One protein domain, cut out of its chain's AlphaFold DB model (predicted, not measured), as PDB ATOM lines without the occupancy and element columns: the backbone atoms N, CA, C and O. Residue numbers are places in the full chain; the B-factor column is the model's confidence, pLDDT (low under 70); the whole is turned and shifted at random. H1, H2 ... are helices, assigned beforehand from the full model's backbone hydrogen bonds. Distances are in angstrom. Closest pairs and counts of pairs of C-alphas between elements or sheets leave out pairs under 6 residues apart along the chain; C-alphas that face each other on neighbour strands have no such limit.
ATOM      1  N   LEU A  52     102.309 191.824 129.652       64.50
ATOM      2  CA  LEU A  52     100.852 191.763 129.469       64.50
ATOM      3  C   LEU A  52     100.343 190.459 128.820       64.50
ATOM      4  O   LEU A  52      99.374 189.868 129.287       64.50
ATOM      5  N   GLU A  53     101.015 189.970 127.772       60.25
ATOM      6  CA  GLU A  53     100.579 188.788 127.006       60.25
ATOM      7  C   GLU A  53     100.932 187.445 127.678       60.25
ATOM      8  O   GLU A  53     100.332 186.421 127.358       60.25
ATOM      9  N   LYS A  54     101.884 187.430 128.623       63.41
ATOM     10  CA  LYS A  54     102.227 186.258 129.455       63.41
ATOM     11  C   LYS A  54     101.480 186.242 130.793       63.41
ATOM     12  O   LYS A  54     101.577 185.268 131.533       63.41
ATOM     13  N   GLY A  55     100.778 187.321 131.124       62.31
ATOM     14  CA  GLY A  55     100.725 187.834 132.485       62.31
ATOM     15  C   GLY A  55      99.719 187.239 133.464       62.31
ATOM     16  O   GLY A  55      99.409 187.906 134.450       62.31
ATOM     17  N   PHE A  56      99.199 186.035 133.235       72.25
ATOM     18  CA  PHE A  56      98.173 185.444 134.098       72.25
ATOM     19  C   PHE A  56      98.443 183.982 134.403       72.25
ATOM     20  O   PHE A  56      98.755 183.189 133.516       72.25
ATOM     21  N   PHE A  57      98.164 183.590 135.645       68.69
ATOM     22  CA  PHE A  57      97.988 182.184 135.981       68.69
ATOM     23  C   PHE A  57      96.490 181.877 136.070       68.69
ATOM     24  O   PHE A  57      95.809 182.296 137.007       68.69
ATOM     25  N   GLY A  58      95.948 181.186 135.062       68.12
ATOM     26  CA  GLY A  58      94.535 180.789 134.981       68.12
ATOM     27  C   GLY A  58      93.563 181.924 134.639       68.12
ATOM     28  O   GLY A  58      92.783 181.755 133.715       68.12
ATOM     29  N   CYS A  59      93.611 183.039 135.373       70.00
ATOM     30  CA  CYS A  59      92.921 184.329 135.152       70.00
ATOM     31  C   CYS A  59      93.431 185.412 136.135       70.00
ATOM     32  O   CYS A  59      92.815 186.465 136.254       70.00
ATOM     33  N   TYR A  60      94.488 185.131 136.907       77.81
ATOM     34  CA  TYR A  60      94.831 185.883 138.110       77.81
ATOM     35  C   TYR A  60      96.246 186.453 138.048       77.81
ATOM     36  O   TYR A  60      97.186 185.745 137.668       77.81
ATOM     37  N   HIS A  61      96.386 187.705 138.480       86.94
ATOM     38  CA  HIS A  61      97.657 188.377 138.713       86.94
ATOM     39  C   HIS A  61      97.805 188.739 140.200       86.94
ATOM     40  O   HIS A  61      96.973 189.487 140.702       86.94
ATOM     41  N   PRO A  62      98.847 188.276 140.917       89.88
ATOM     42  CA  PRO A  62      98.939 188.417 142.372       89.88
ATOM     43  C   PRO A  62      99.382 189.791 142.870       89.88
ATOM     44  O   PRO A  62      99.145 190.091 144.035       89.88
ATOM     45  N   LEU A  63     100.030 190.595 142.023       91.12
ATOM     46  CA  LEU A  63     100.561 191.906 142.406       91.12
ATOM     47  C   LEU A  63      99.476 192.794 143.021       91.12
ATOM     48  O   LEU A  63      98.511 193.133 142.329       91.12
ATOM     49  N   SER A  64      99.673 193.143 144.295       93.00
ATOM     50  CA  SER A  64      98.904 194.112 145.088       93.00
ATOM     51  C   SER A  64      97.403 194.123 144.787       93.00
ATOM     52  O   SER A  64      96.820 195.121 144.347       93.00
ATOM     53  N   MET A  65      96.789 192.950 144.933       90.94
ATOM     54  CA  MET A  65      95.423 192.703 144.485       90.94
ATOM     55  C   MET A  65      94.375 193.486 145.271       90.94
ATOM     56  O   MET A  65      93.376 193.891 144.677       90.94
ATOM     57  N   GLN A  66      94.574 193.730 146.569       93.12
ATOM     58  CA  GLN A  66      93.610 194.493 147.366       93.12
ATOM     59  C   GLN A  66      93.592 195.962 146.939       93.12
ATOM     60  O   GLN A  66      92.521 196.511 146.668       93.12
ATOM     61  N   VAL A  67      94.770 196.575 146.794       94.31
ATOM     62  CA  VAL A  67      94.892 197.964 146.325       94.31
ATOM     63  C   VAL A  67      94.331 198.105 144.913       94.31
ATOM     64  O   VAL A  67      93.555 199.023 144.644       94.31
ATOM     65  N   ARG A  68      94.653 197.170 144.008       91.19
ATOM     66  CA  ARG A  68      94.105 197.172 142.643       91.19
ATOM     67  C   ARG A  68      92.589 197.035 142.620       91.19
ATOM     68  O   ARG A  68      91.934 197.763 141.881       91.19
ATOM     69  N   ALA A  69      92.021 196.141 143.425       90.38
ATOM     70  CA  ALA A  69      90.574 195.965 143.499       90.38
ATOM     71  C   ALA A  69      89.866 197.240 143.982       90.38
ATOM     72  O   ALA A  69      88.804 197.589 143.474       90.38
ATOM     73  N   LEU A  70      90.469 197.971 144.921       91.94
ATOM     74  CA  LEU A  70      89.901 199.207 145.459       91.94
ATOM     75  C   LEU A  70      90.146 200.440 144.590       91.94
ATOM     76  O   LEU A  70      89.525 201.468 144.838       91.94
ATOM     77  N   THR A  71      91.009 200.361 143.580       90.62
ATOM     78  CA  THR A  71      91.323 201.469 142.656       90.62
ATOM     79  C   THR A  71      90.906 201.182 141.218       90.62
ATOM     80  O   THR A  71      91.179 201.972 140.316       90.62
ATOM     81  N   CYS A  72      90.244 200.052 140.959       84.12
ATOM     82  CA  CYS A  72      89.812 199.721 139.611       84.12
ATOM     83  C   CYS A  72      88.666 200.640 139.152       84.12
ATOM     84  O   CYS A  72      87.728 200.927 139.895       84.12
ATOM     85  N   TYR A  73      88.729 201.061 137.888       75.56
ATOM     86  CA  TYR A  73      87.695 201.836 137.209       75.56
ATOM     87  C   TYR A  73      87.342 201.062 135.930       75.56
ATOM     88  O   TYR A  73      88.070 201.163 134.942       75.56
ATOM     89  N   GLY A  74      86.303 200.216 135.947       65.69
ATOM     90  CA  GLY A  74      85.972 199.380 134.781       65.69
ATOM     91  C   GLY A  74      85.042 198.191 135.042       65.69
ATOM     92  O   GLY A  74      84.515 198.025 136.140       65.69
ATOM     93  N   SER A  75      84.821 197.378 133.998       63.69
ATOM     94  CA  SER A  75      84.039 196.135 134.058       63.69
ATOM     95  C   SER A  75      84.761 195.029 134.848       63.69
ATOM     96  O   SER A  75      85.948 195.118 135.151       63.69
ATOM     97  N   TRP A  76      84.039 193.956 135.175       60.22
ATOM     98  CA  TRP A  76      84.506 192.827 135.992       60.22
ATOM     99  C   TRP A  76      85.789 192.134 135.498       60.22
ATOM    100  O   TRP A  76      86.524 191.569 136.309       60.22
ATOM    101  N   ASP A  77      86.096 192.219 134.201       55.91
ATOM    102  CA  ASP A  77      87.259 191.564 133.574       55.91
ATOM    103  C   ASP A  77      88.618 192.116 134.057       55.91
ATOM    104  O   ASP A  77      89.667 191.538 133.786       55.91
ATOM    105  N   TRP A  78      88.612 193.220 134.810       65.94
ATOM    106  CA  TRP A  78      89.798 193.996 135.182       65.94
ATOM    107  C   TRP A  78      90.273 193.723 136.615       65.94
ATOM    108  O   TRP A  78      91.388 194.084 136.988       65.94
ATOM    109  N   LEU A  79      89.438 193.077 137.433       71.44
ATOM    110  CA  LEU A  79      89.739 192.819 138.844       71.44
ATOM    111  C   LEU A  79      90.834 191.764 139.005       71.44
ATOM    112  O   LEU A  79      91.764 191.941 139.788       71.44
ATOM    113  N   HIS A  80      90.767 190.685 138.227       77.38
ATOM    114  CA  HIS A  80      91.700 189.568 138.370       77.38
ATOM    115  C   HIS A  80      92.989 189.750 137.563       77.38
ATOM    116  O   HIS A  80      93.948 189.019 137.800       77.38
ATOM    117  N   GLY A  81      93.057 190.751 136.677       77.44
ATOM    118  CA  GLY A  81      94.196 190.921 135.787       77.44
ATOM    119  C   GLY A  81      94.693 192.347 135.565       77.44
ATOM    120  O   GLY A  81      93.969 193.323 135.735       77.44
ATOM    121  N   ILE A  82      95.962 192.465 135.181       79.06
ATOM    122  CA  ILE A  82      96.607 193.715 134.787       79.06
ATOM    123  C   ILE A  82      96.479 193.826 133.270       79.06
ATOM    124  O   ILE A  82      97.203 193.167 132.536       79.06
ATOM    125  N   MET A  83      95.518 194.632 132.819       75.50
ATOM    126  CA  MET A  83      95.268 194.900 131.392       75.50
ATOM    127  C   MET A  83      95.836 196.257 130.936       75.50
ATOM    128  O   MET A  83      95.801 196.577 129.752       75.50
ATOM    129  N   ARG A  84      96.339 197.063 131.882       76.94
ATOM    130  CA  ARG A  84      96.984 198.365 131.662       76.94
ATOM    131  C   ARG A  84      98.174 198.515 132.596       76.94
ATOM    132  O   ARG A  84      98.078 198.110 133.754       76.94
ATOM    133  N   ASP A  85      99.217 199.187 132.125       80.25
ATOM    134  CA  ASP A  85     100.439 199.440 132.899       80.25
ATOM    135  C   ASP A  85     100.179 200.245 134.179       80.25
ATOM    136  O   ASP A  85     100.845 200.031 135.184       80.25
ATOM    137  N   GLU A  86      99.152 201.099 134.192       78.38
ATOM    138  CA  GLU A  86      98.709 201.849 135.380       78.38
ATOM    139  C   GLU A  86      98.412 200.937 136.588       78.38
ATOM    140  O   GLU A  86      98.557 201.352 137.734       78.38
ATOM    141  N   TYR A  87      98.032 199.676 136.352       79.69
ATOM    142  CA  TYR A  87      97.767 198.707 137.418       79.69
ATOM    143  C   TYR A  87      99.017 197.986 137.932       79.69
ATOM    144  O   TYR A  87      98.911 197.235 138.899       79.69
ATOM    145  N   LEU A  88     100.189 198.206 137.329       83.50
ATOM    146  CA  LEU A  88     101.466 197.728 137.871       83.50
ATOM    147  C   LEU A  88     101.921 198.547 139.076       83.50
ATOM    148  O   LEU A  88     102.675 198.056 139.910       83.50
ATOM    149  N   THR A  89     101.443 199.783 139.174       87.38
ATOM    150  CA  THR A  89     101.754 200.714 140.259       87.38
ATOM    151  C   THR A  89     100.452 201.305 140.797       87.38
ATOM    152  O   THR A  89     100.151 202.471 140.531       87.38
ATOM    153  N   PRO A  90      99.620 200.500 141.484       89.06
ATOM    154  CA  PRO A  90      98.316 200.956 141.940       89.06
ATOM    155  C   PRO A  90      98.449 202.036 143.029       89.06
ATOM    156  O   PRO A  90      99.363 201.997 143.852       89.06
ATOM    157  N   ASP A  91      97.523 202.997 143.046       93.44
ATOM    158  CA  ASP A  91      97.550 204.132 143.977       93.44
ATOM    159  C   ASP A  91      97.050 203.728 145.378       93.44
ATOM    160  O   ASP A  91      95.847 203.628 145.638       93.44
ATOM    161  N   VAL A  92      97.989 203.514 146.303       97.06
ATOM    162  CA  VAL A  92      97.692 203.140 147.696       97.06
ATOM    163  C   VAL A  92      96.877 204.209 148.418       97.06
ATOM    164  O   VAL A  92      95.940 203.884 149.148       97.06
ATOM    165  N   SER A  93      97.167 205.490 148.185       97.94
ATOM    166  CA  SER A  93      96.451 206.587 148.844       97.94
ATOM    167  C   SER A  93      94.986 206.624 148.414       97.94
ATOM    168  O   SER A  93      94.089 206.779 149.252       97.94
ATOM    169  N   GLN A  94      94.721 206.409 147.124       96.69
ATOM    170  CA  GLN A  94      93.361 206.288 146.611       96.69
ATOM    171  C   GLN A  94      92.655 205.043 147.168       96.69
ATOM    172  O   GLN A  94      91.489 205.141 147.558       96.69
ATOM    173  N   ALA A  95      93.342 203.900 147.269       96.94
ATOM    174  CA  ALA A  95      92.780 202.687 147.869       96.94
ATOM    175  C   ALA A  95      92.392 202.891 149.341       96.94
ATOM    176  O   ALA A  95      91.294 202.506 149.739       96.94
ATOM    177  N   ILE A  96      93.246 203.545 150.138       98.56
ATOM    178  CA  ILE A  96      92.962 203.886 151.542       98.56
ATOM    179  C   ILE A  96      91.751 204.821 151.634       98.56
ATOM    180  O   ILE A  96      90.867 204.613 152.468       98.56
ATOM    181  N   SER A  97      91.677 205.836 150.767       98.19
ATOM    182  CA  SER A  97      90.529 206.748 150.708       98.19
ATOM    183  C   SER A  97      89.230 206.000 150.383       98.19
ATOM    184  O   SER A  97      88.223 206.149 151.081       98.19
ATOM    185  N   ASN A  98      89.273 205.103 149.393       97.38
ATOM    186  CA  ASN A  98      88.132 204.279 149.004       97.38
ATOM    187  C   ASN A  98      87.724 203.308 150.119       97.38
ATOM    188  O   ASN A  98      86.539 203.222 150.436       97.38
ATOM    189  N   MET A  99      88.678 202.648 150.780       97.88
ATOM    190  CA  MET A  99      88.429 201.771 151.929       97.88
ATOM    191  C   MET A  99      87.732 202.512 153.073       97.88
ATOM    192  O   MET A  99      86.734 202.022 153.600       97.88
ATOM    193  N   ARG A 100      88.173 203.730 153.407       97.88
ATOM    194  CA  ARG A 100      87.530 204.550 154.446       97.88
ATOM    195  C   ARG A 100      86.090 204.927 154.096       97.88
ATOM    196  O   ARG A 100      85.267 205.072 154.998       97.88
ATOM    197  N   SER A 101      85.762 205.036 152.809       97.06
ATOM    198  CA  SER A 101      84.389 205.289 152.353       97.06
ATOM    199  C   SER A 101      83.469 204.062 152.433       97.06
ATOM    200  O   SER A 101      82.247 204.206 152.354       97.06
ATOM    201  N   LEU A 102      84.024 202.856 152.611       96.81
ATOM    202  CA  LEU A 102      83.226 201.642 152.743       96.81
ATOM    203  C   LEU A 102      82.406 201.676 154.031       96.81
ATOM    204  O   LEU A 102      82.880 202.056 155.106       96.81
TER     205      LEU A 102
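AT A GLANCE: This is residues 52 to 102 of the 204 residues of an uncharacterized protein of Hondaea fermentalgiana (UniProt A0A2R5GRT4). An elongated body made largely of loops begins at one end with the unnamed stretch 52 to 64 and finishes at the other with H3, which packs nearly crosswise on H1. The winding stretch 72 to 84 and short H2 link the two. The printed part has 51 residues with three named helices, H1, H2, H3 in that order, and no named strand. It is all helix by class, though 21 residues are in named elements; it is compact, with a radius of gyration of the C-alphas of 11.0 A and spans of 34 by 19 by 16 A.

HOW THE PARTS SIT: Look first at H1, residues 65 to 71, and H3, residues 92 to 101: they touch, closest at the C-alphas of Leu 70 and Ala 95, 5.1 A apart. Their lines stand at 71 degrees, only just about perpendicular. H2, residues 85 to 88, is close to H1 but not clearly touching, with the C-alphas of Arg 68 and Tyr 87 closest at 6.6 A. H2 and H3 are apart. In H1 and H3 every O i to N i+4 pair is within hydrogen-bond range; H2 is too short for one.

IN THESE COORDINATES: Find C-alpha 65 at (95.423, 192.703, 144.485), where H1 begins its 9.8 A; H2 spans 5.4 A. H3 runs 14.3 A to C-alpha 101 at (84.389, 205.289, 152.353).

THE WHOLE: The C-alphas of Lys 54 and Ser 101 are the farthest apart, 34.7 A. The printed part has no cut; H1 to H2 is a long link, H2 to H3 a tight one. Find pLDDT under 70 at residues 52 to 55, 57 to 58 and 74 to 78.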